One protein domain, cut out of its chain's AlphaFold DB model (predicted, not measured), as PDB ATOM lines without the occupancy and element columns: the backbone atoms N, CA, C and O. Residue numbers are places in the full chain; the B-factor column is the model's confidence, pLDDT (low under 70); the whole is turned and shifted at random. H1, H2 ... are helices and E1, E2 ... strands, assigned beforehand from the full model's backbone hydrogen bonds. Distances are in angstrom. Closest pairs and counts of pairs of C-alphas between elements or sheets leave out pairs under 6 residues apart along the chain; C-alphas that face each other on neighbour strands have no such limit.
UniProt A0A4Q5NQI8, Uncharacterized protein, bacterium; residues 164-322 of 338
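What this domain is: This is residues 164 to 322 of the 338 residues of an uncharacterized protein of bacterium (UniProt A0A4Q5NQI8). What shape do these atoms make? A strongly twisted wall of seven strands, in the order E2, E3, E5, E6, E8, E7, E9, has two helices, H1 and H2, packed over one face at a steep angle to each other. A small ribbon of two strands, E1 and E4, sits beside E5 and E6, while a loop at Glu 218 and the tail at Ile 322 reach out to opposite ends. What is it built of, and how large is it? The printed part has 159 residues with nine named strands and two named helices, in the order E1 E2 E3 E4 H1 E5 E6 H2 E7 E8 E9; the large sheet is mixed and the ribbon antiparallel. The class is mixed, helices and strands, with under half of the residues in named elements. The whole is compact, with a radius of gyration of the C-alphas of 15.1 A and spans of 49 by 36 by 34 A.

Where its parts are: Where does the first half run? E1 is residues 165 to 168, starting at C-alpha 165 (27.798, -18.621, -12.114), and E2 is 174 to 178, E3 181 to 184 and E4 187 to 190. H1, residues 193 to 203, is 16.5 A long, and E5 is 225 to 228. What follows? E6 is residues 244 to 248, and H2, residues 253 to 267, is 20.1 A long, from C-alpha 253 at (35.319, 8.238, -16.183). E7, residues 272 to 278, measures 19.7 A, E8, 285 to 291, 19.9 A, and E9, 298 to 303, 17.0 A, ending at C-alpha 303 (26.167, 9.613, -7.420).

How they stand to each other: How are the sheet's strands joined? The hairpin E2 and E3 has N 183 and O 175 at 2.8 A, parallel E3 and E5 have N 227 and O 182 at 2.8 A, and the hairpin E5 and E6 has N 247 and O 226 at 2.8 A. Antiparallel E6 and E8 have N 248 and O 286 at 2.7 A, the hairpin E7 and E8 has N 274 and O 289 at 2.9 A, and parallel E7 and E9 have N 301 and O 275 at 2.8 A, each within hydrogen-bond range. E2 and E9 are the edge strands. Where do the helices stand? H1 and H2 are on the same face, two layers with helices on one face of a sheet, and touch at the C-alphas of Ala 200 and Val 260, 5.5 A, at a steep tilt of 56 degrees, opposite ways. H2 lies over E8 and E7 at a height over the sheet of 9.3 A, along the strands, at 11 degrees to E7 on the local plane. E6, H2 and E7 form a split strand-helix-strand unit, two strands running the same way with E8 between them, its crossover right-handed. What of E1 and E4? They are antiparallel neighbours at 157 degrees, with N 166 and O 189 at 2.9 A, within hydrogen-bond range. The closest C-alphas of E4 and E6 are those of Trp 189 and Thr 244, 4.5 A. Are the helix backbones complete? O i to N i+4 pairs are within hydrogen-bond range in 5 of 7 for H1 and 9 of 11 for H2.

The domain as a whole: How far does it reach? The two C-alphas farthest apart, those of Glu 218 and Ile 322, are 49.6 A apart, and the printed part has no cut. Which links are long? The links H1 to E5, with 21 residues, and E5 to E6, with 15, are long. Where is confidence low? The mean pLDDT of the printed part is 77.0, and 38 residues are under 70, among them 210 to 222, 232 to 239 and 313 to 322.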
ATOM      1  N   TYR A 164      26.558 -21.029 -15.383       80.62
ATOM      2  CA  TYR A 164      27.538 -19.982 -15.719       80.62
ATOM      3  C   TYR A 164      28.012 -19.150 -14.515       80.62
ATOM      4  O   TYR A 164      28.774 -18.200 -14.699       80.62
ATOM      5  N   ARG A 165      27.528 -19.444 -13.300       82.94
ATOM      6  CA  ARG A 165      27.798 -18.621 -12.114       82.94
ATOM      7  C   ARG A 165      28.988 -19.181 -11.360       82.94
ATOM      8  O   ARG A 165      28.986 -20.347 -10.979       82.94
ATOM      9  N   MET A 166      29.963 -18.318 -11.126       80.69
ATOM     10  CA  MET A 166      31.203 -18.643 -10.447       80.69
ATOM     11  C   MET A 166      31.301 -17.830  -9.171       80.69
ATOM     12  O   MET A 166      31.014 -16.631  -9.180       80.69
ATOM     13  N   THR A 167      31.746 -18.471  -8.101       81.69
ATOM     14  CA  THR A 167      31.971 -17.827  -6.811       81.69
ATOM     15  C   THR A 167      33.395 -18.115  -6.356       81.69
ATOM     16  O   THR A 167      33.919 -19.219  -6.518       81.69
ATOM     17  N   VAL A 168      34.058 -17.092  -5.818       79.50
ATOM     18  CA  VAL A 168      35.392 -17.222  -5.235       79.50
ATOM     19  C   VAL A 168      35.406 -16.620  -3.843       79.50
ATOM     20  O   VAL A 168      34.872 -15.532  -3.624       79.50
ATOM     21  N   SER A 169      36.049 -17.321  -2.915       77.62
ATOM     22  CA  SER A 169      36.373 -16.790  -1.595       77.62
ATOM     23  C   SER A 169      37.884 -16.627  -1.474       77.62
ATOM     24  O   SER A 169      38.624 -17.612  -1.513       77.62
ATOM     25  N   LEU A 170      38.346 -15.380  -1.356       71.19
ATOM     26  CA  LEU A 170      39.764 -15.031  -1.239       71.19
ATOM     27  C   LEU A 170      40.072 -14.652   0.223       71.19
ATOM     28  O   LEU A 170      39.743 -13.536   0.628       71.19
ATOM     29  N   PRO A 171      40.705 -15.538   1.025       55.59
ATOM     30  CA  PRO A 171      40.923 -15.302   2.457       55.59
ATOM     31  C   PRO A 171      41.822 -14.091   2.754       55.59
ATOM     32  O   PRO A 171      41.679 -13.452   3.792       55.59
ATOM     33  N   SER A 172      42.730 -13.754   1.836       59.75
ATOM     34  CA  SER A 172      43.496 -12.508   1.856       59.75
ATOM     35  C   SER A 172      44.092 -12.262   0.472       59.75
ATOM     36  O   SER A 172      44.987 -12.994   0.049       59.75
ATOM     37  N   GLY A 173      43.607 -11.243  -0.238       66.75
ATOM     38  CA  GLY A 173      44.219 -10.775  -1.480       66.75
ATOM     39  C   GLY A 173      43.278 -10.739  -2.678       66.75
ATOM     40  O   GLY A 173      42.068 -10.547  -2.559       66.75
ATOM     41  N   SER A 174      43.886 -10.874  -3.849       74.12
ATOM     42  CA  SER A 174      43.259 -10.686  -5.150       74.12
ATOM     43  C   SER A 174      43.703 -11.782  -6.109       74.12
ATOM     44  O   SER A 174      44.880 -12.150  -6.095       74.12
ATOM     45  N   ALA A 175      42.817 -12.232  -6.985       75.44
ATOM     46  CA  ALA A 175      43.153 -13.164  -8.055       75.44
ATOM     47  C   ALA A 175      42.899 -12.515  -9.413       75.44
ATOM     48  O   ALA A 175      41.881 -11.856  -9.619       75.44
ATOM     49  N   TRP A 176      43.819 -12.704 -10.354       74.31
ATOM     50  CA  TRP A 176      43.576 -12.314 -11.740       74.31
ATOM     51  C   TRP A 176      42.675 -13.350 -12.408       74.31
ATOM     52  O   TRP A 176      42.915 -14.552 -12.277       74.31
ATOM     53  N   VAL A 177      41.635 -12.880 -13.102       74.50
ATOM     54  CA  VAL A 177      40.623 -13.749 -13.729       74.50
ATOM     55  C   VAL A 177      40.565 -13.570 -15.247       74.50
ATOM     56  O   VAL A 177      40.271 -14.517 -15.981       74.50
ATOM     57  N   TYR A 178      40.855 -12.364 -15.738       72.62
ATOM     58  CA  TYR A 178      41.016 -12.091 -17.164       72.62
ATOM     59  C   TYR A 178      42.045 -10.979 -17.402       72.62
ATOM     60  O   TYR A 178      42.499 -10.319 -16.463       72.62
ATOM     61  N   SER A 179      42.374 -10.720 -18.667       67.62
ATOM     62  CA  SER A 179      43.109  -9.524 -19.085       67.62
ATOM     63  C   SER A 179      42.522  -8.253 -18.510       67.62
ATOM     64  O   SER A 179      41.404  -7.872 -18.830       67.62
ATOM     65  N   HIS A 180      43.304  -7.617 -17.636       74.44
ATOM     66  CA  HIS A 180      42.946  -6.391 -16.929       74.44
ATOM     67  C   HIS A 180      41.769  -6.537 -15.946       74.44
ATOM     68  O   HIS A 180      41.328  -5.521 -15.416       74.44
ATOM     69  N   VAL A 181      41.302  -7.765 -15.663       80.75
ATOM     70  CA  VAL A 181      40.196  -8.056 -14.737       80.75
ATOM     71  C   VAL A 181      40.690  -8.841 -13.521       80.75
ATOM     72  O   VAL A 181      41.179  -9.970 -13.633       80.75
ATOM     73  N   GLN A 182      40.495  -8.259 -12.344       84.56
ATOM     74  CA  GLN A 182      40.901  -8.816 -11.060       84.56
ATOM     75  C   GLN A 182      39.683  -9.058 -10.160       84.56
ATOM     76  O   GLN A 182      38.781  -8.234 -10.102       84.56
ATOM     77  N   ALA A 183      39.655 -10.172  -9.436       82.50
ATOM     78  CA  ALA A 183      38.703 -10.436  -8.360       82.50
ATOM     79  C   ALA A 183      39.356 -10.135  -7.008       82.50
ATOM     80  O   ALA A 183      40.517 -10.493  -6.786       82.50
ATOM     81  N   VAL A 184      38.623  -9.483  -6.104       80.25
ATOM     82  CA  VAL A 184      39.121  -9.096  -4.775       80.25
ATOM     83  C   VAL A 184      38.089  -9.465  -3.718       80.25
ATOM     84  O   VAL A 184      36.934  -9.064  -3.816       80.25
ATOM     85  N   GLY A 185      38.520 -10.192  -2.686       78.06
ATOM     86  CA  GLY A 185      37.633 -10.658  -1.619       78.06
ATOM     87  C   GLY A 185      36.667 -11.757  -2.071       78.06
ATOM     88  O   GLY A 185      36.992 -12.571  -2.935       78.06
ATOM     89  N   ASN A 186      35.487 -11.790  -1.450       82.38
ATOM     90  CA  ASN A 186      34.450 -12.775  -1.747       82.38
ATOM     91  C   ASN A 186      33.504 -12.209  -2.804       82.38
ATOM     92  O   ASN A 186      32.711 -11.312  -2.511       82.38
ATOM     93  N   VAL A 187      33.603 -12.711  -4.032       84.62
ATOM     94  CA  VAL A 187      32.843 -12.189  -5.174       84.62
ATOM     95  C   VAL A 187      32.246 -13.313  -6.007       84.62
ATOM     96  O   VAL A 187      32.758 -14.432  -6.040       84.62
ATOM     97  N   SER A 188      31.148 -12.991  -6.686       86.50
ATOM     98  CA  SER A 188      30.436 -13.894  -7.584       86.50
ATOM     99  C   SER A 188      30.177 -13.189  -8.911       86.50
ATOM    100  O   SER A 188      29.923 -11.983  -8.938       86.50
ATOM    101  N   TRP A 189      30.271 -13.920 -10.015       88.69
ATOM    102  CA  TRP A 189      30.067 -13.375 -11.355       88.69
ATOM    103  C   TRP A 189      29.543 -14.436 -12.324       88.69
ATOM    104  O   TRP A 189      29.608 -15.639 -12.079       88.69
ATOM    105  N   ASP A 190      29.037 -13.966 -13.457       88.50
ATOM    106  CA  ASP A 190      28.709 -14.771 -14.625       88.50
ATOM    107  C   ASP A 190      29.944 -14.834 -15.530       88.50
ATOM    108  O   ASP A 190      30.473 -13.805 -15.963       88.50
ATOM    109  N   GLU A 191      30.430 -16.040 -15.812       83.88
ATOM    110  CA  GLU A 191      31.682 -16.245 -16.548       83.88
ATOM    111  C   GLU A 191      31.698 -15.609 -17.945       83.88
ATOM    112  O   GLU A 191      32.763 -15.280 -18.470       83.88
ATOM    113  N   ARG A 192      30.521 -15.386 -18.543       86.94
ATOM    114  CA  ARG A 192      30.386 -14.777 -19.871       86.94
ATOM    115  C   ARG A 192      30.706 -13.286 -19.864       86.94
ATOM    116  O   ARG A 192      31.027 -12.741 -20.915       86.94
ATOM    117  N   VAL A 193      30.622 -12.626 -18.706       89.56
ATOM    118  CA  VAL A 193      30.842 -11.178 -18.573       89.56
ATOM    119  C   VAL A 193      32.326 -10.823 -18.648       89.56
ATOM    120  O   VAL A 193      32.686  -9.827 -19.267       89.56
ATOM    121  N   LEU A 194      33.206 -11.646 -18.077       86.62
ATOM    122  CA  LEU A 194      34.644 -11.362 -18.003       86.62
ATOM    123  C   LEU A 194      35.323 -11.070 -19.355       86.62
ATOM    124  O   LEU A 194      36.006 -10.046 -19.448       86.62
ATOM    125  N   PRO A 195      35.146 -11.891 -20.416       84.19
ATOM    126  CA  PRO A 195      35.725 -11.571 -21.718       84.19
ATOM    127  C   PRO A 195      35.151 -10.272 -22.296       84.19
ATOM    128  O   PRO A 195      35.878  -9.526 -22.936       84.19
ATOM    129  N   MET A 196      33.883  -9.950 -22.020       90.00
ATOM    130  CA  MET A 196      33.260  -8.713 -22.500       90.00
ATOM    131  C   MET A 196      33.835  -7.477 -21.806       90.00
ATOM    132  O   MET A 196      34.062  -6.467 -22.467       90.00
ATOM    133  N   LEU A 197      34.107  -7.555 -20.497       89.88
ATOM    134  CA  LEU A 197      34.774  -6.481 -19.750       89.88
ATOM    135  C   LEU A 197      36.165  -6.206 -20.319       89.88
ATOM    136  O   LEU A 197      36.512  -5.054 -20.582       89.88
ATOM    137  N   SER A 198      36.934  -7.266 -20.560       84.44
ATOM    138  CA  SER A 198      38.246  -7.156 -21.191       84.44
ATOM    139  C   SER A 198      38.168  -6.600 -22.606       84.44
ATOM    140  O   SER A 198      38.945  -5.724 -22.954       84.44
ATOM    141  N   ASP A 199      37.242  -7.067 -23.438       85.56
ATOM    142  CA  ASP A 199      37.102  -6.550 -24.800       85.56
ATOM    143  C   ASP A 199      36.668  -5.080 -24.799       85.56
ATOM    144  O   ASP A 199      37.080  -4.302 -25.662       85.56
ATOM    145  N   ALA A 200      35.875  -4.659 -23.814       88.38
ATOM    146  CA  ALA A 200      35.448  -3.275 -23.670       88.38
ATOM    147  C   ALA A 200      36.576  -2.323 -23.234       88.38
ATOM    148  O   ALA A 200      36.419  -1.114 -23.388       88.38
ATOM    149  N   THR A 201      37.737  -2.810 -22.770       85.44
ATOM    150  CA  THR A 201      38.892  -1.922 -22.534       85.44
ATOM    151  C   THR A 201      39.491  -1.394 -23.835       85.44
ATOM    152  O   THR A 201      40.142  -0.354 -23.821       85.44
ATOM    153  N   SER A 202      39.254  -2.065 -24.969       84.06
ATOM    154  CA  SER A 202      39.806  -1.679 -26.279       84.06
ATOM    155  C   SER A 202      39.311  -0.325 -26.800       84.06
ATOM    156  O   SER A 202      39.970   0.276 -27.644       84.06
ATOM    157  N   VAL A 203      38.171   0.164 -26.300       85.69
ATOM    158  CA  VAL A 203      37.610   1.469 -26.686       85.69
ATOM    159  C   VAL A 203      38.053   2.605 -25.762       85.69
ATOM    160  O   VAL A 203      37.660   3.747 -25.979       85.69
ATOM    161  N   ILE A 204      38.856   2.322 -24.731       85.75
ATOM    162  CA  ILE A 204      39.350   3.341 -23.802       85.75
ATOM    163  C   ILE A 204      40.606   3.991 -24.403       85.75
ATOM    164  O   ILE A 204      41.596   3.290 -24.629       85.75
ATOM    165  N   PRO A 205      40.617   5.317 -24.649       81.81
ATOM    166  CA  PRO A 205      41.807   5.998 -25.147       81.81
ATOM    167  C   PRO A 205      42.974   5.868 -24.167       81.81
ATOM    168  O   PRO A 205      42.786   6.027 -22.962       81.81
ATOM    169  N   GLU A 206      44.193   5.671 -24.676       75.12
ATOM    170  CA  GLU A 206      45.374   5.446 -23.830       75.12
ATOM    171  C   GLU A 206      45.612   6.588 -22.825       75.12
ATOM    172  O   GLU A 206      45.925   6.350 -21.662       75.12
ATOM    173  N   ALA A 207      45.369   7.831 -23.249       75.56
ATOM    174  CA  ALA A 207      45.479   9.027 -22.411       75.56
ATOM    175  C   ALA A 207      44.469   9.080 -21.246       75.56
ATOM    176  O   ALA A 207      44.637   9.871 -20.321       75.56
ATOM    177  N   ALA A 208      43.407   8.277 -21.310       72.31
ATOM    178  CA  ALA A 208      42.336   8.235 -20.323       72.31
ATOM    179  C   ALA A 208      42.519   7.079 -19.319       72.31
ATOM    180  O   ALA A 208      41.800   6.970 -18.328       72.31
ATOM    181  N   LEU A 209      43.519   6.225 -19.529       72.44
ATOM    182  CA  LEU A 209      43.874   5.179 -18.585       72.44
ATOM    183  C   LEU A 209      44.657   5.794 -17.424       72.44
ATOM    184  O   LEU A 209      45.588   6.574 -17.628       72.44
ATOM    185  N   SER A 210      44.304   5.424 -16.193       61.59
ATOM    186  CA  SER A 210      45.018   5.891 -14.998       61.59
ATOM    187  C   SER A 210      46.487   5.474 -14.983       61.59
ATOM    188  O   SER A 210      47.301   6.117 -14.324       61.59
ATOM    189  N   GLN A 211      46.830   4.418 -15.721       61.28
ATOM    190  CA  GLN A 211      48.192   3.962 -15.958       61.28
ATOM    191  C   GLN A 211      48.265   3.394 -17.376       61.28
ATOM    192  O   GLN A 211      47.268   2.895 -17.902       61.28
ATOM    193  N   LYS A 212      49.440   3.468 -17.998       50.88
ATOM    194  CA  LYS A 212      49.640   2.967 -19.357       50.88
ATOM    195  C   LYS A 212      49.279   1.478 -19.395       50.88
ATOM    196  O   LYS A 212      49.833   0.697 -18.622       50.88
ATOM    197  N   LEU A 213      48.362   1.085 -20.283       52.09
ATOM    198  CA  LEU A 213      48.219  -0.317 -20.670       52.09
ATOM    199  C   LEU A 213      49.499  -0.673 -21.425       52.09
ATOM    200  O   LEU A 213      49.586  -0.507 -22.640       52.09
ATOM    201  N   GLU A 214      50.544  -1.060 -20.698       44.12
ATOM    202  CA  GLU A 214      51.767  -1.511 -21.337       44.12
ATOM    203  C   GLU A 214      51.430  -2.759 -22.149       44.12
ATOM    204  O   GLU A 214      50.952  -3.766 -21.621       44.12
ATOM    205  N   ALA A 215      51.634  -2.667 -23.463       40.25
ATOM    206  CA  ALA A 215      51.581  -3.817 -24.339       40.25
ATOM    207  C   ALA A 215      52.631  -4.808 -23.844       40.25
ATOM    208  O   ALA A 215      53.814  -4.579 -24.062       40.25
ATOM    209  N   ILE A 216      52.191  -5.859 -23.149       45.31
ATOM    210  CA  ILE A 216      52.970  -7.065 -22.858       45.31
ATOM    211  C   ILE A 216      54.430  -6.725 -22.493       45.31
ATOM    212  O   ILE A 216      55.363  -7.146 -23.169       45.31
ATOM    213  N   ASN A 217      54.633  -5.900 -21.467       33.81
ATOM    214  CA  ASN A 217      55.964  -5.582 -20.952       33.81
ATOM    215  C   ASN A 217      56.016  -5.790 -19.436       33.81
ATOM    216  O   ASN A 217      55.011  -6.075 -18.794       33.81
ATOM    217  N   GLU A 218      57.237  -5.737 -18.912       38.47
ATOM    218  CA  GLU A 218      57.774  -6.272 -17.652       38.47
ATOM    219  C   GLU A 218      57.150  -5.767 -16.334       38.47
ATOM    220  O   GLU A 218      57.740  -5.951 -15.271       38.47
ATOM    221  N   THR A 219      55.949  -5.197 -16.364       41.91
ATOM    222  CA  THR A 219      55.162  -4.811 -15.190       41.91
ATOM    223  C   THR A 219      53.698  -5.177 -15.429       41.91
ATOM    224  O   THR A 219      53.177  -4.913 -16.512       41.91
ATOM    225  N   PRO A 220      52.989  -5.801 -14.464       46.91
ATOM    226  CA  PRO A 220      51.588  -6.110 -14.673       46.91
ATOM    227  C   PRO A 220      50.865  -4.769 -14.723       46.91
ATOM    228  O   PRO A 220      50.903  -4.016 -13.747       46.91
ATOM    229  N   ALA A 221      50.236  -4.466 -15.861       53.47
ATOM    230  CA  ALA A 221      49.338  -3.325 -15.939       53.47
ATOM    231  C   ALA A 221      48.358  -3.422 -14.756       53.47
ATOM    232  O   ALA A 221      47.911  -4.531 -14.430       53.47
ATOM    233  N   PRO A 222      48.052  -2.310 -14.077       63.03
ATOM    234  CA  PRO A 222      47.101  -2.342 -12.975       63.03
ATOM    235  C   PRO A 222      45.774  -2.934 -13.453       63.03
ATOM    236  O   PRO A 222      45.427  -2.863 -14.638       63.03
ATOM    237  N   ALA A 223      45.018  -3.515 -12.527       73.12
ATOM    238  CA  ALA A 223      43.673  -3.965 -12.839       73.12
ATOM    239  C   ALA A 223      42.834  -2.754 -13.269       73.12
ATOM    240  O   ALA A 223      42.645  -1.822 -12.490       73.12
ATOM    241  N   LEU A 224      42.357  -2.762 -14.516       83.62
ATOM    242  CA  LEU A 224      41.398  -1.761 -14.989       83.62
ATOM    243  C   LEU A 224      40.009  -2.093 -14.471       83.62
ATOM    244  O   LEU A 224      39.264  -1.206 -14.075       83.62
ATOM    245  N   TRP A 225      39.685  -3.381 -14.458       89.31
ATOM    246  CA  TRP A 225      38.446  -3.905 -13.932       89.31
ATOM    247  C   TRP A 225      38.701  -4.660 -12.643       89.31
ATOM    248  O   TRP A 225      39.559  -5.540 -12.569       89.31
ATOM    249  N   GLN A 226      37.876  -4.369 -11.654       90.00
ATOM    250  CA  GLN A 226      37.821  -5.117 -10.417       90.00
ATOM    251  C   GLN A 226      36.421  -5.696 -10.253       90.00
ATOM    252  O   GLN A 226      35.458  -4.944 -10.157       90.00
ATOM    253  N   VAL A 227      36.292  -7.021 -10.212       89.19
ATOM    254  CA  VAL A 227      35.037  -7.674  -9.831       89.19
ATOM    255  C   VAL A 227      34.791  -7.367  -8.358       89.19
ATOM    256  O   VAL A 227      35.657  -7.607  -7.514       89.19
ATOM    257  N   VAL A 228      33.622  -6.804  -8.076       88.06
ATOM    258  CA  VAL A 228      33.182  -6.387  -6.741       88.06
ATOM    259  C   VAL A 228      31.879  -7.103  -6.389       88.06
ATOM    260  O   VAL A 228      31.274  -7.759  -7.233       88.06
ATOM    261  N   SER A 229      31.455  -7.024  -5.131       82.75
ATOM    262  CA  SER A 229      30.232  -7.684  -4.665       82.75
ATOM    263  C   SER A 229      28.953  -6.912  -5.000       82.75
ATOM    264  O   SER A 229      27.900  -7.529  -5.123       82.75
ATOM    265  N   ASP A 230      29.033  -5.581  -5.110       81.69
ATOM    266  CA  ASP A 230      27.889  -4.682  -5.318       81.69
ATOM    267  C   ASP A 230      28.367  -3.283  -5.792       81.69
ATOM    268  O   ASP A 230      29.568  -3.009  -5.857       81.69
ATOM    269  N   PHE A 231      27.433  -2.375  -6.087       77.25
ATOM    270  CA  PHE A 231      27.644  -0.936  -6.286       77.25
ATOM    271  C   PHE A 231      28.145  -0.205  -5.039       77.25
ATOM    272  O   PHE A 231      28.676   0.905  -5.145       77.25
ATOM    273  N   ASP A 232      27.938  -0.782  -3.857       68.94
ATOM    274  CA  ASP A 232      28.489  -0.280  -2.610       68.94
ATOM    275  C   ASP A 232      29.110  -1.422  -1.816       68.94
ATOM    276  O   ASP A 232      28.425  -2.353  -1.424       68.94
ATOM    277  N   SER A 233      30.407  -1.342  -1.536       57.72
ATOM    278  CA  SER A 233      31.124  -2.362  -0.765       57.72
ATOM    279  C   SER A 233      30.589  -2.537   0.660       57.72
ATOM    280  O   SER A 233      30.906  -3.531   1.306       57.72
ATOM    281  N   THR A 234      29.815  -1.575   1.176       58.44
ATOM    282  CA  THR A 234      29.169  -1.687   2.493       58.44
ATOM    283  C   THR A 234      27.812  -2.382   2.439       58.44
ATOM    284  O   THR A 234      27.238  -2.673   3.486       58.44
ATOM    285  N   VAL A 235      27.270  -2.606   1.243       59.62
ATOM    286  CA  VAL A 235      25.984  -3.257   1.017       59.62
ATOM    287  C   VAL A 235      26.256  -4.578   0.320       59.62
ATOM    288  O   VAL A 235      26.951  -4.648  -0.687       59.62
ATOM    289  N   GLN A 236      25.736  -5.657   0.888       59.44
ATOM    290  CA  GLN A 236      25.813  -6.946   0.229       59.44
ATOM    291  C   GLN A 236      24.620  -7.069  -0.713       59.44
ATOM    292  O   GLN A 236      23.474  -6.941  -0.270       59.44
ATOM    293  N   ALA A 237      24.890  -7.337  -1.991       64.38
ATOM    294  CA  ALA A 237      23.838  -7.612  -2.954       64.38
ATOM    295  C   ALA A 237      22.958  -8.763  -2.430       64.38
ATOM    296  O   ALA A 237      23.476  -9.697  -1.799       64.38
ATOM    297  N   PRO A 238      21.635  -8.734  -2.679       67.00
ATOM    298  CA  PRO A 238      20.766  -9.840  -2.308       67.00
ATOM    299  C   PRO A 238      21.329 -11.151  -2.863       67.00
ATOM    300  O   PRO A 238      21.753 -11.192  -4.014       67.00
ATOM    301  N   ALA A 239      21.283 -12.242  -2.095       65.19
ATOM    302  CA  ALA A 239      21.758 -13.549  -2.571       65.19
ATOM    303  C   ALA A 239      21.045 -14.010  -3.865       65.19
ATOM    304  O   ALA A 239      21.594 -14.773  -4.661       65.19
ATOM    305  N   SER A 240      19.824 -13.514  -4.092       71.50
ATOM    306  CA  SER A 240      19.040 -13.737  -5.307       71.50
ATOM    307  C   SER A 240      19.528 -12.942  -6.519       71.50
ATOM    308  O   SER A 240      19.162 -13.289  -7.644       71.50
ATOM    309  N   ASP A 241      20.338 -11.896  -6.332       76.00
ATOM    310  CA  ASP A 241      20.889 -11.148  -7.446       76.00
ATOM    311  C   ASP A 241      21.990 -11.964  -8.131       76.00
ATOM    312  O   ASP A 241      22.991 -12.369  -7.534       76.00
ATOM    313  N   ARG A 242      21.767 -12.234  -9.416       81.31
ATOM    314  CA  ARG A 242      22.654 -13.021 -10.280       81.31
ATOM    315  C   ARG A 242      23.534 -12.136 -11.160       81.31
ATOM    316  O   ARG A 242      24.030 -12.585 -12.190       81.31
ATOM    317  N   ALA A 243      23.671 -10.865 -10.803       88.12
ATOM    318  CA  ALA A 243      24.471  -9.922 -11.558       88.12
ATOM    319  C   ALA A 243      25.972 -10.091 -11.341       88.12
ATOM    320  O   ALA A 243      26.433 -10.477 -10.272       88.12
ATOM    321  N   THR A 244      26.729  -9.727 -12.371       91.56
ATOM    322  CA  THR A 244      28.159  -9.449 -12.253       91.56
ATOM    323  C   THR A 244      28.353  -7.967 -12.015       91.56
ATOM    324  O   THR A 244      27.873  -7.159 -12.816       91.56
ATOM    325  N   TYR A 245      29.082  -7.624 -10.958       91.44
ATOM    326  CA  TYR A 245      29.476  -6.258 -10.653       91.44
ATOM    327  C   TYR A 245      30.969  -6.071 -10.916       91.44
ATOM    328  O   TYR A 245      31.787  -6.874 -10.468       91.44
ATOM    329  N   ALA A 246      31.331  -5.012 -11.636       92.44
ATOM    330  CA  ALA A 246      32.725  -4.681 -11.903       92.44
ATOM    331  C   ALA A 246      32.970  -3.173 -11.811       92.44
ATOM    332  O   ALA A 246      32.268  -2.384 -12.438       92.44
ATOM    333  N   ALA A 247      33.974  -2.774 -11.038       90.81
ATOM    334  CA  ALA A 247      34.454  -1.404 -10.941       90.81
ATOM    335  C   ALA A 247      35.531  -1.143 -12.003       90.81
ATOM    336  O   ALA A 247      36.487  -1.910 -12.117       90.81
ATOM    337  N   LEU A 248      35.360  -0.069 -12.772       90.44
ATOM    338  CA  LEU A 248      36.321   0.467 -13.727       90.44
ATOM    339  C   LEU A 248      37.176   1.539 -13.053       90.44
ATOM    340  O   LEU A 248      36.653   2.553 -12.581       90.44
ATOM    341  N   HIS A 249      38.487   1.342 -13.105       85.56
ATOM    342  CA  HIS A 249      39.502   2.283 -12.647       85.56
ATOM    343  C   HIS A 249      40.150   2.957 -13.860       85.56
ATOM    344  O   HIS A 249      40.994   2.373 -14.541       85.56
ATOM    345  N   ALA A 250      39.724   4.183 -14.161       83.56
ATOM    346  CA  ALA A 250      40.263   4.993 -15.251       83.56
ATOM    347  C   ALA A 250      40.216   6.487 -14.895       83.56
ATOM    348  O   ALA A 250      39.453   6.910 -14.027       83.56
ATOM    349  N   ASN A 251      41.010   7.307 -15.581       81.00
ATOM    350  CA  ASN A 251      40.922   8.757 -15.450       81.00
ATOM    351  C   ASN A 251      39.777   9.257 -16.337       81.00
ATOM    352  O   ASN A 251      39.525   8.696 -17.394       81.00
ATOM    353  N   ASN A 252      39.099  10.343 -15.962       83.56
ATOM    354  CA  ASN A 252      38.035  10.927 -16.793       83.56
ATOM    355  C   ASN A 252      36.877   9.945 -17.116       83.56
ATOM    356  O   ASN A 252      36.412   9.841 -18.258       83.56
ATOM    357  N   LEU A 253      36.404   9.227 -16.089       84.00
ATOM    358  CA  LEU A 253      35.319   8.238 -16.183       84.00
ATOM    359  C   LEU A 253      34.045   8.788 -16.840       84.00
ATOM    360  O   LEU A 253      33.401   8.064 -17.595       84.00
ATOM    361  N   GLU A 254      33.722  10.065 -16.624       80.88
ATOM    362  CA  GLU A 254      32.565  10.735 -17.240       80.88
ATOM    363  C   GLU A 254      32.567  10.635 -18.774       80.88
ATOM    364  O   GLU A 254      31.520  10.423 -19.384       80.88
ATOM    365  N   SER A 255      33.743  10.732 -19.400       80.81
ATOM    366  CA  SER A 255      33.894  10.654 -20.860       80.81
ATOM    367  C   SER A 255      34.024   9.223 -21.396       80.81
ATOM    368  O   SER A 255      33.639   8.939 -22.534       80.81
ATOM    369  N   ILE A 256      34.573   8.317 -20.583       83.62
ATOM    370  CA  ILE A 256      34.878   6.935 -20.974       83.62
ATOM    371  C   ILE A 256      33.638   6.058 -20.881       83.62
ATOM    372  O   ILE A 256      33.398   5.235 -21.766       83.62
ATOM    373  N   MET A 257      32.856   6.220 -19.811       81.12
ATOM    374  CA  MET A 257      31.722   5.349 -19.523       81.12
ATOM    375  C   MET A 257      30.792   5.189 -20.735       81.12
ATOM    376  O   MET A 257      30.539   4.037 -21.087       81.12
ATOM    377  N   PRO A 258      30.358   6.267 -21.436       80.75
ATOM    378  CA  PRO A 258      29.557   6.175 -22.669       80.75
ATOM    379  C   PRO A 258      30.092   5.194 -23.703       80.75
ATOM    380  O   PRO A 258      29.348   4.373 -24.237       80.75
ATOM    381  N   GLN A 259      31.395   5.245 -23.950       84.38
ATOM    382  CA  GLN A 259      32.053   4.442 -24.974       84.38
ATOM    383  C   GLN A 259      32.125   2.976 -24.543       84.38
ATOM    384  O   GLN A 259      31.753   2.077 -25.300       84.38
ATOM    385  N   VAL A 260      32.530   2.735 -23.295       88.38
ATOM    386  CA  VAL A 260      32.666   1.384 -22.738       88.38
ATOM    387  C   VAL A 260      31.313   0.693 -22.642       88.38
ATOM    388  O   VAL A 260      31.180  -0.458 -23.050       88.38
ATOM    389  N   GLY A 261      30.275   1.365 -22.147       86.75
ATOM    390  CA  GLY A 261      28.978   0.710 -22.028       86.75
ATOM    391  C   GLY A 261      28.223   0.579 -23.350       86.75
ATOM    392  O   GLY A 261      27.483  -0.393 -23.492       86.75
ATOM    393  N   ALA A 262      28.459   1.444 -24.345       84.62
ATOM    394  CA  ALA A 262      28.016   1.184 -25.716       84.62
ATOM    395  C   ALA A 262      28.666  -0.095 -26.270       84.62
ATOM    396  O   ALA A 262      27.972  -0.956 -26.815       84.62
ATOM    397  N   ARG A 263      29.975  -0.272 -26.040       89.38
ATOM    398  CA  ARG A 263      30.698  -1.489 -26.426       89.38
ATOM    399  C   ARG A 263      30.174  -2.732 -25.702       89.38
ATOM    400  O   ARG A 263      29.942  -3.753 -26.340       89.38
ATOM    401  N   LEU A 264      29.913  -2.657 -24.397       91.44
ATOM    402  CA  LEU A 264      29.303  -3.770 -23.656       91.44
ATOM    403  C   LEU A 264      27.885  -4.087 -24.149       91.44
ATOM    404  O   LEU A 264      27.517  -5.256 -24.226       91.44
ATOM    405  N   ALA A 265      27.089  -3.076 -24.502       89.38
ATOM    406  CA  ALA A 265      25.752  -3.282 -25.051       89.38
ATOM    407  C   ALA A 265      25.784  -3.994 -26.413       89.38
ATOM    408  O   ALA A 265      24.912  -4.822 -26.670       89.38
ATOM    409  N   GLU A 266      26.788  -3.700 -27.243       89.75
ATOM    410  CA  GLU A 266      27.050  -4.385 -28.513       89.75
ATOM    411  C   GLU A 266      27.472  -5.848 -28.293       89.75
ATOM    412  O   GLU A 266      26.936  -6.749 -28.936       89.75
ATOM    413  N   LEU A 267      28.390  -6.096 -27.352       90.12
ATOM    414  CA  LEU A 267      28.882  -7.440 -27.023       90.12
ATOM    415  C   LEU A 267      27.818  -8.312 -26.329       90.12
ATOM    416  O   LEU A 267      27.835  -9.537 -26.459       90.12
ATOM    417  N   ALA A 268      26.882  -7.692 -25.604       90.88
ATOM    418  CA  ALA A 268      25.866  -8.364 -24.798       90.88
ATOM    419  C   ALA A 268      24.440  -7.855 -25.109       90.88
ATOM    420  O   ALA A 268      23.764  -7.309 -24.227       90.88
ATOM    421  N   PRO A 269      23.914  -8.078 -26.329       87.56
ATOM    422  CA  PRO A 269      22.640  -7.498 -26.764       87.56
ATOM    423  C   PRO A 269      21.438  -7.964 -25.932       87.56
ATOM    424  O   PRO A 269      20.424  -7.282 -25.881       87.56
ATOM    425  N   LYS A 270      21.546  -9.118 -25.262       87.94
ATOM    426  CA  LYS A 270      20.488  -9.701 -24.422       87.94
ATOM    427  C   LYS A 270      20.669  -9.450 -22.923       87.94
ATOM    428  O   LYS A 270      19.765  -9.758 -22.155       87.94
ATOM    429  N   ALA A 271      21.825  -8.958 -22.483       89.00
ATOM    430  CA  ALA A 271      22.055  -8.691 -21.065       89.00
ATOM    431  C   ALA A 271      21.439  -7.352 -20.686       89.00
ATOM    432  O   ALA A 271      21.502  -6.455 -21.512       89.00
ATOM    433  N   SER A 272      20.912  -7.181 -19.479       90.62
ATOM    434  CA  SER A 272      20.632  -5.879 -18.869       90.62
ATOM    435  C   SER A 272      21.910  -5.292 -18.268       90.62
ATOM    436  O   SER A 272      22.661  -5.995 -17.589       90.62
ATOM    437  N   ILE A 273      22.161  -4.007 -18.519       90.25
ATOM    438  CA  ILE A 273      23.392  -3.300 -18.151       90.25
ATOM    439  C   ILE A 273      23.021  -2.026 -17.391       90.25
ATOM    440  O   ILE A 273      22.338  -1.146 -17.920       90.25
ATOM    441  N   LYS A 274      23.497  -1.924 -16.151       89.44
ATOM    442  CA  LYS A 274      23.320  -0.762 -15.275       89.44
ATOM    443  C   LYS A 274      24.684  -0.199 -14.892       89.44
ATOM    444  O   LYS A 274      25.572  -0.967 -14.548       89.44
ATOM    445  N   TRP A 275      24.844   1.118 -14.927       86.94
ATOM    446  CA  TRP A 275      26.102   1.800 -14.616       86.94
ATOM    447  C   TRP A 275      25.921   2.839 -13.518       86.94
ATOM    448  O   TRP A 275      24.973   3.613 -13.560       86.94
ATOM    449  N   VAL A 276      26.855   2.917 -12.577       87.00
ATOM    450  CA  VAL A 276      26.885   3.967 -11.555       87.00
ATOM    451  C   VAL A 276      28.271   4.597 -11.531       87.00
ATOM    452  O   VAL A 276      29.255   3.930 -11.227       87.00
ATOM    453  N   LEU A 277      28.342   5.892 -11.831       87.44
ATOM    454  CA  LEU A 277      29.520   6.718 -11.602       87.44
ATOM    455  C   LEU A 277      29.477   7.257 -10.171       87.44
ATOM    456  O   LEU A 277      28.629   8.086  -9.842       87.44
ATOM    457  N   ARG A 278      30.382   6.790  -9.318       85.75
ATOM    458  CA  ARG A 278      30.517   7.223  -7.925       85.75
ATOM    459  C   ARG A 278      31.527   8.369  -7.862       85.75
ATOM    460  O   ARG A 278      32.731   8.145  -7.915       85.75
ATOM    461  N   LEU A 279      31.033   9.600  -7.759       85.75
ATOM    462  CA  LEU A 279      31.825  10.806  -7.468       85.75
ATOM    463  C   LEU A 279      31.774  11.176  -5.977       85.75
ATOM    464  O   LEU A 279      32.340  12.180  -5.556       85.75
ATOM    465  N   ASP A 280      31.036  10.401  -5.180       84.19
ATOM    466  CA  ASP A 280      30.916  10.547  -3.732       84.19
ATOM    467  C   ASP A 280      32.107   9.961  -2.959       84.19
ATOM    468  O   ASP A 280      32.240  10.233  -1.766       84.19
ATOM    469  N   LYS A 281      32.969   9.182  -3.625       82.44
ATOM    470  CA  LYS A 281      34.194   8.610  -3.055       82.44
ATOM    471  C   LYS A 281      35.410   9.507  -3.285       82.44
ATOM    472  O   LYS A 281      35.438  10.297  -4.223       82.44
ATOM    473  N   ASP A 282      36.434   9.332  -2.446       81.38
ATOM    474  CA  ASP A 282      37.703  10.069  -2.549       81.38
ATOM    475  C   ASP A 282      38.389   9.855  -3.907       81.38
ATOM    476  O   ASP A 282      38.957  10.787  -4.477       81.38
ATOM    477  N   THR A 283      38.271   8.641  -4.448       81.94
ATOM    478  CA  THR A 283      38.653   8.310  -5.821       81.94
ATOM    479  C   THR A 283      37.386   7.998  -6.617       81.94
ATOM    480  O   THR A 283      36.671   7.065  -6.240       81.94
ATOM    481  N   PRO A 284      37.095   8.737  -7.703       83.81
ATOM    482  CA  PRO A 284      35.986   8.415  -8.590       83.81
ATOM    483  C   PRO A 284      36.079   6.988  -9.140       83.81
ATOM    484  O   PRO A 284      37.140   6.576  -9.603       83.81
ATOM    485  N   GLU A 285      34.965   6.257  -9.143       86.31
ATOM    486  CA  GLU A 285      34.884   4.890  -9.681       86.31
ATOM    487  C   GLU A 285      33.628   4.717 -10.549       86.31
ATOM    488  O   GLU A 285      32.562   5.265 -10.255       86.31
ATOM    489  N   GLY A 286      33.747   3.965 -11.646       88.25
ATOM    490  CA  GLY A 286      32.621   3.631 -12.520       88.25
ATOM    491  C   GLY A 286      32.252   2.166 -12.353       88.25
ATOM    492  O   GLY A 286      32.980   1.306 -12.827       88.25
ATOM    493  N   ILE A 287      31.136   1.857 -11.700       90.31
ATOM    494  CA  ILE A 287      30.727   0.470 -11.462       90.31
ATOM    495  C   ILE A 287      29.667   0.066 -12.483       90.31
ATOM    496  O   ILE A 287      28.665   0.759 -12.660       90.31
ATOM    497  N   VAL A 288      29.866  -1.077 -13.134       92.31
ATOM    498  CA  VAL A 288      28.888  -1.711 -14.017       92.31
ATOM    499  C   VAL A 288      28.282  -2.940 -13.348       92.31
ATOM    500  O   VAL A 288      28.983  -3.733 -12.726       92.31
ATOM    501  N   ARG A 289      26.974  -3.113 -13.518       92.50
ATOM    502  CA  ARG A 289      26.207  -4.313 -13.188       92.50
ATOM    503  C   ARG A 289      25.657  -4.913 -14.476       92.50
ATOM    504  O   ARG A 289      24.893  -4.252 -15.182       92.50
ATOM    505  N   MET A 290      25.995  -6.168 -14.758       93.62
ATOM    506  CA  MET A 290      25.519  -6.909 -15.932       93.62
ATOM    507  C   MET A 290      24.757  -8.170 -15.526       93.62
ATOM    508  O   MET A 290      25.217  -8.924 -14.672       93.62
ATOM    509  N   VAL A 291      23.606  -8.414 -16.158       92.25
ATOM    510  CA  VAL A 291      22.779  -9.620 -15.956       92.25
ATOM    511  C   VAL A 291      22.300 -10.153 -17.299       92.25
ATOM    512  O   VAL A 291      21.713  -9.407 -18.073       92.25
ATOM    513  N   PHE A 292      22.459 -11.448 -17.569       89.75
ATOM    514  CA  PHE A 292      21.873 -12.092 -18.750       89.75
ATOM    515  C   PHE A 292      20.421 -12.530 -18.499       89.75
ATOM    516  O   PHE A 292      20.155 -13.698 -18.230       89.75
ATOM    517  N   ASP A 293      19.482 -11.590 -18.605       88.00
ATOM    518  CA  ASP A 293      18.043 -11.787 -18.351       88.00
ATOM    519  C   ASP A 293      17.158 -11.720 -19.613       88.00
ATOM    520  O   ASP A 293      15.940 -11.861 -19.517       88.00
ATOM    521  N   ASN A 294      17.751 -11.522 -20.797       85.94
ATOM    522  CA  ASN A 294      17.068 -11.309 -22.080       85.94
ATOM    523  C   ASN A 294      16.198 -10.043 -22.155       85.94
ATOM    524  O   ASN A 294      15.414  -9.917 -23.095       85.94
ATOM    525  N   LYS A 295      16.333  -9.101 -21.217       87.62
ATOM    526  CA  LYS A 295      15.538  -7.863 -21.218       87.62
ATOM    527  C   LYS A 295      16.223  -6.702 -21.925       87.62
ATOM    528  O   LYS A 295      15.546  -5.783 -22.372       87.62
ATOM    529  N   ALA A 296      17.551  -6.750 -22.043       86.00
ATOM    530  CA  ALA A 296      18.347  -5.704 -22.681       86.00
ATOM    531  C   ALA A 296      18.143  -4.297 -22.074       86.00
ATOM    532  O   ALA A 296      18.314  -3.290 -22.760       86.00
ATOM    533  N   GLU A 297      17.832  -4.198 -20.776       86.50
ATOM    534  CA  GLU A 297      17.624  -2.906 -20.110       86.50
ATOM    535  C   GLU A 297      18.943  -2.130 -20.001       86.50
ATOM    536  O   GLU A 297      20.000  -2.712 -19.745       86.50
ATOM    537  N   ARG A 298      18.914  -0.809 -20.201       85.38
ATOM    538  CA  ARG A 298      20.096   0.061 -20.134       85.38
ATOM    539  C   ARG A 298      19.812   1.222 -19.193       85.38
ATOM    540  O   ARG A 298      18.799   1.894 -19.346       85.38
ATOM    541  N   GLY A 299      20.704   1.462 -18.238       83.12
ATOM    542  CA  GLY A 299      20.583   2.588 -17.315       83.12
ATOM    543  C   GLY A 299      21.937   3.036 -16.791       83.12
ATOM    544  O   GLY A 299      22.841   2.216 -16.622       83.12
ATOM    545  N   ALA A 300      22.079   4.333 -16.547       83.44
ATOM    546  CA  ALA A 300      23.311   4.927 -16.058       83.44
ATOM    547  C   ALA A 300      22.990   6.065 -15.077       83.44
ATOM    548  O   ALA A 300      22.110   6.881 -15.349       83.44
ATOM    549  N   TRP A 301      23.696   6.120 -13.948       85.62
ATOM    550  CA  TRP A 301      23.500   7.104 -12.880       85.62
ATOM    551  C   TRP A 301      24.838   7.701 -12.427       85.62
ATOM    552  O   TRP A 301      25.867   7.031 -12.481       85.62
ATOM    553  N   VAL A 302      24.825   8.941 -11.939       85.00
ATOM    554  CA  VAL A 302      25.939   9.598 -11.238       85.00
ATOM    555  C   VAL A 302      25.534   9.826  -9.793       85.00
ATOM    556  O   VAL A 302      24.530  10.485  -9.539       85.00
ATOM    557  N   LYS A 303      26.322   9.326  -8.846       83.94
ATOM    558  CA  LYS A 303      26.167   9.613  -7.420       83.94
ATOM    559  C   LYS A 303      27.222  10.631  -7.003       83.94
ATOM    560  O   LYS A 303      28.412  10.331  -7.067       83.94
ATOM    561  N   ARG A 304      26.804  11.833  -6.604       84.81
ATOM    562  CA  ARG A 304      27.694  12.880  -6.085       84.81
ATOM    563  C   ARG A 304      27.678  12.898  -4.561       84.81
ATOM    564  O   ARG A 304      26.797  12.333  -3.916       84.81
ATOM    565  N   LYS A 305      28.668  13.565  -3.968       85.50
ATOM    566  CA  LYS A 305      28.744  13.743  -2.515       85.50
ATOM    567  C   LYS A 305      27.476  14.437  -1.999       85.50
ATOM    568  O   LYS A 305      27.191  15.562  -2.394       85.50
ATOM    569  N   GLY A 306      26.754  13.768  -1.103       81.31
ATOM    570  CA  GLY A 306      25.476  14.237  -0.554       81.31
ATOM    571  C   GLY A 306      24.232  13.642  -1.225       81.31
ATOM    572  O   GLY A 306      23.147  13.758  -0.658       81.31
ATOM    573  N   ASP A 307      24.371  12.957  -2.365       75.62
ATOM    574  CA  ASP A 307      23.248  12.280  -3.018       75.62
ATOM    575  C   ASP A 307      22.904  10.970  -2.296       75.62
ATOM    576  O   ASP A 307      23.764  10.113  -2.068       75.62
ATOM    577  N   VAL A 308      21.616  10.786  -1.994       69.31
ATOM    578  CA  VAL A 308      21.092   9.537  -1.412       69.31
ATOM    579  C   VAL A 308      20.988   8.452  -2.485       69.31
ATOM    580  O   VAL A 308      21.466   7.338  -2.287       69.31
ATOM    581  N   ALA A 309      20.429   8.801  -3.645       62.91
ATOM    582  CA  ALA A 309      20.352   7.957  -4.829       62.91
ATOM    583  C   ALA A 309      20.852   8.756  -6.032       62.91
ATOM    584  O   ALA A 309      20.387   9.870  -6.260       62.91
ATOM    585  N   GLY A 310      21.840   8.224  -6.759       68.12
ATOM    586  CA  GLY A 310      22.468   8.944  -7.866       68.12
ATOM    587  C   GLY A 310      21.461   9.417  -8.922       68.12
ATOM    588  O   GLY A 310      20.441   8.775  -9.170       68.12
ATOM    589  N   THR A 311      21.754  10.542  -9.568       74.25
ATOM    590  CA  THR A 311      20.928  11.124 -10.635       74.25
ATOM    591  C   THR A 311      21.189  10.440 -11.981       74.25
ATOM    592  O   THR A 311      22.340  10.098 -12.249       74.25
ATOM    593  N   PRO A 312      20.184  10.241 -12.852       73.88
ATOM    594  CA  PRO A 312      20.388   9.600 -14.153       73.88
ATOM    595  C   PRO A 312      21.347  10.396 -15.057       73.88
ATOM    596  O   PRO A 312      21.356  11.627 -15.039       73.88
ATOM    597  N   ILE A 313      22.137   9.690 -15.873       66.94
ATOM    598  CA  ILE A 313      22.989  10.289 -16.910       66.94
ATOM    599  C   ILE A 313      22.149  10.533 -18.164       66.94
ATOM    600  O   ILE A 313      21.719   9.600 -18.842       66.94
ATOM    601  N   THR A 314      21.954  11.802 -18.511       57.53
ATOM    602  CA  THR A 314      21.290  12.209 -19.754       57.53
ATOM    603  C   THR A 314      22.138  11.851 -20.979       57.53
ATOM    604  O   THR A 314      23.331  12.144 -20.998       57.53
ATOM    605  N   GLY A 315      21.531  11.272 -22.023       51.28
ATOM    606  CA  GLY A 315      22.200  10.993 -23.308       51.28
ATOM    607  C   GLY A 315      22.730   9.565 -23.501       51.28
ATOM    608  O   GLY A 315      23.274   9.262 -24.559       51.28
ATOM    609  N   TRP A 316      22.536   8.673 -22.525       57.38
ATOM    610  CA  TRP A 316      22.851   7.240 -22.645       57.38
ATOM    611  C   TRP A 316      21.722   6.408 -23.287       57.38
ATOM    612  O   TRP A 316      21.913   5.270 -23.715       57.38
ATOM    613  N   GLU A 317      20.510   6.950 -23.339       50.94
ATOM    614  CA  GLU A 317      19.313   6.196 -23.701       50.94
ATOM    615  C   GLU A 317      19.245   5.898 -25.207       50.94
ATOM    616  O   GLU A 317      18.915   6.757 -26.024       50.94
ATOM    617  N   LYS A 318      19.448   4.634 -25.586       39.66
ATOM    618  CA  LYS A 318      18.737   4.054 -26.734       39.66
ATOM    619  C   LYS A 318      18.086   2.738 -26.329       39.66
ATOM    620  O   LYS A 318      18.685   1.671 -26.406       39.66
ATOM    621  N   GLY A 319      16.838   2.869 -25.885       37.72
ATOM    622  CA  GLY A 319      15.929   1.791 -25.508       37.72
ATOM    623  C   GLY A 319      14.980   2.298 -24.430       37.72
ATOM    624  O   GLY A 319      15.397   2.457 -23.290       37.72
ATOM    625  N   GLN A 320      13.744   2.627 -24.813       35.06
ATOM    626  CA  GLN A 320      12.719   3.188 -23.930       35.06
ATOM    627  C   GLN A 320      12.583   2.392 -22.632       35.06
ATOM    628  O   GLN A 320      12.280   1.200 -22.635       35.06
ATOM    629  N   TRP A 321      12.742   3.102 -21.524       40.44
ATOM    630  CA  TRP A 321      12.437   2.620 -20.195       40.44
ATOM    631  C   TRP A 321      10.926   2.752 -19.953       40.44
ATOM    632  O   TRP A 321      10.395   3.860 -19.901       40.44
ATOM    633  N   ILE A 322      10.215   1.628 -19.836       34.81
ATOM    634  CA  ILE A 322       8.827   1.581 -19.359       34.81
ATOM    635  C   ILE A 322       8.865   0.925 -17.983       34.81
ATOM    636  O   ILE A 322       8.815  -0.295 -17.867       34.81
TER     637      ILE A 322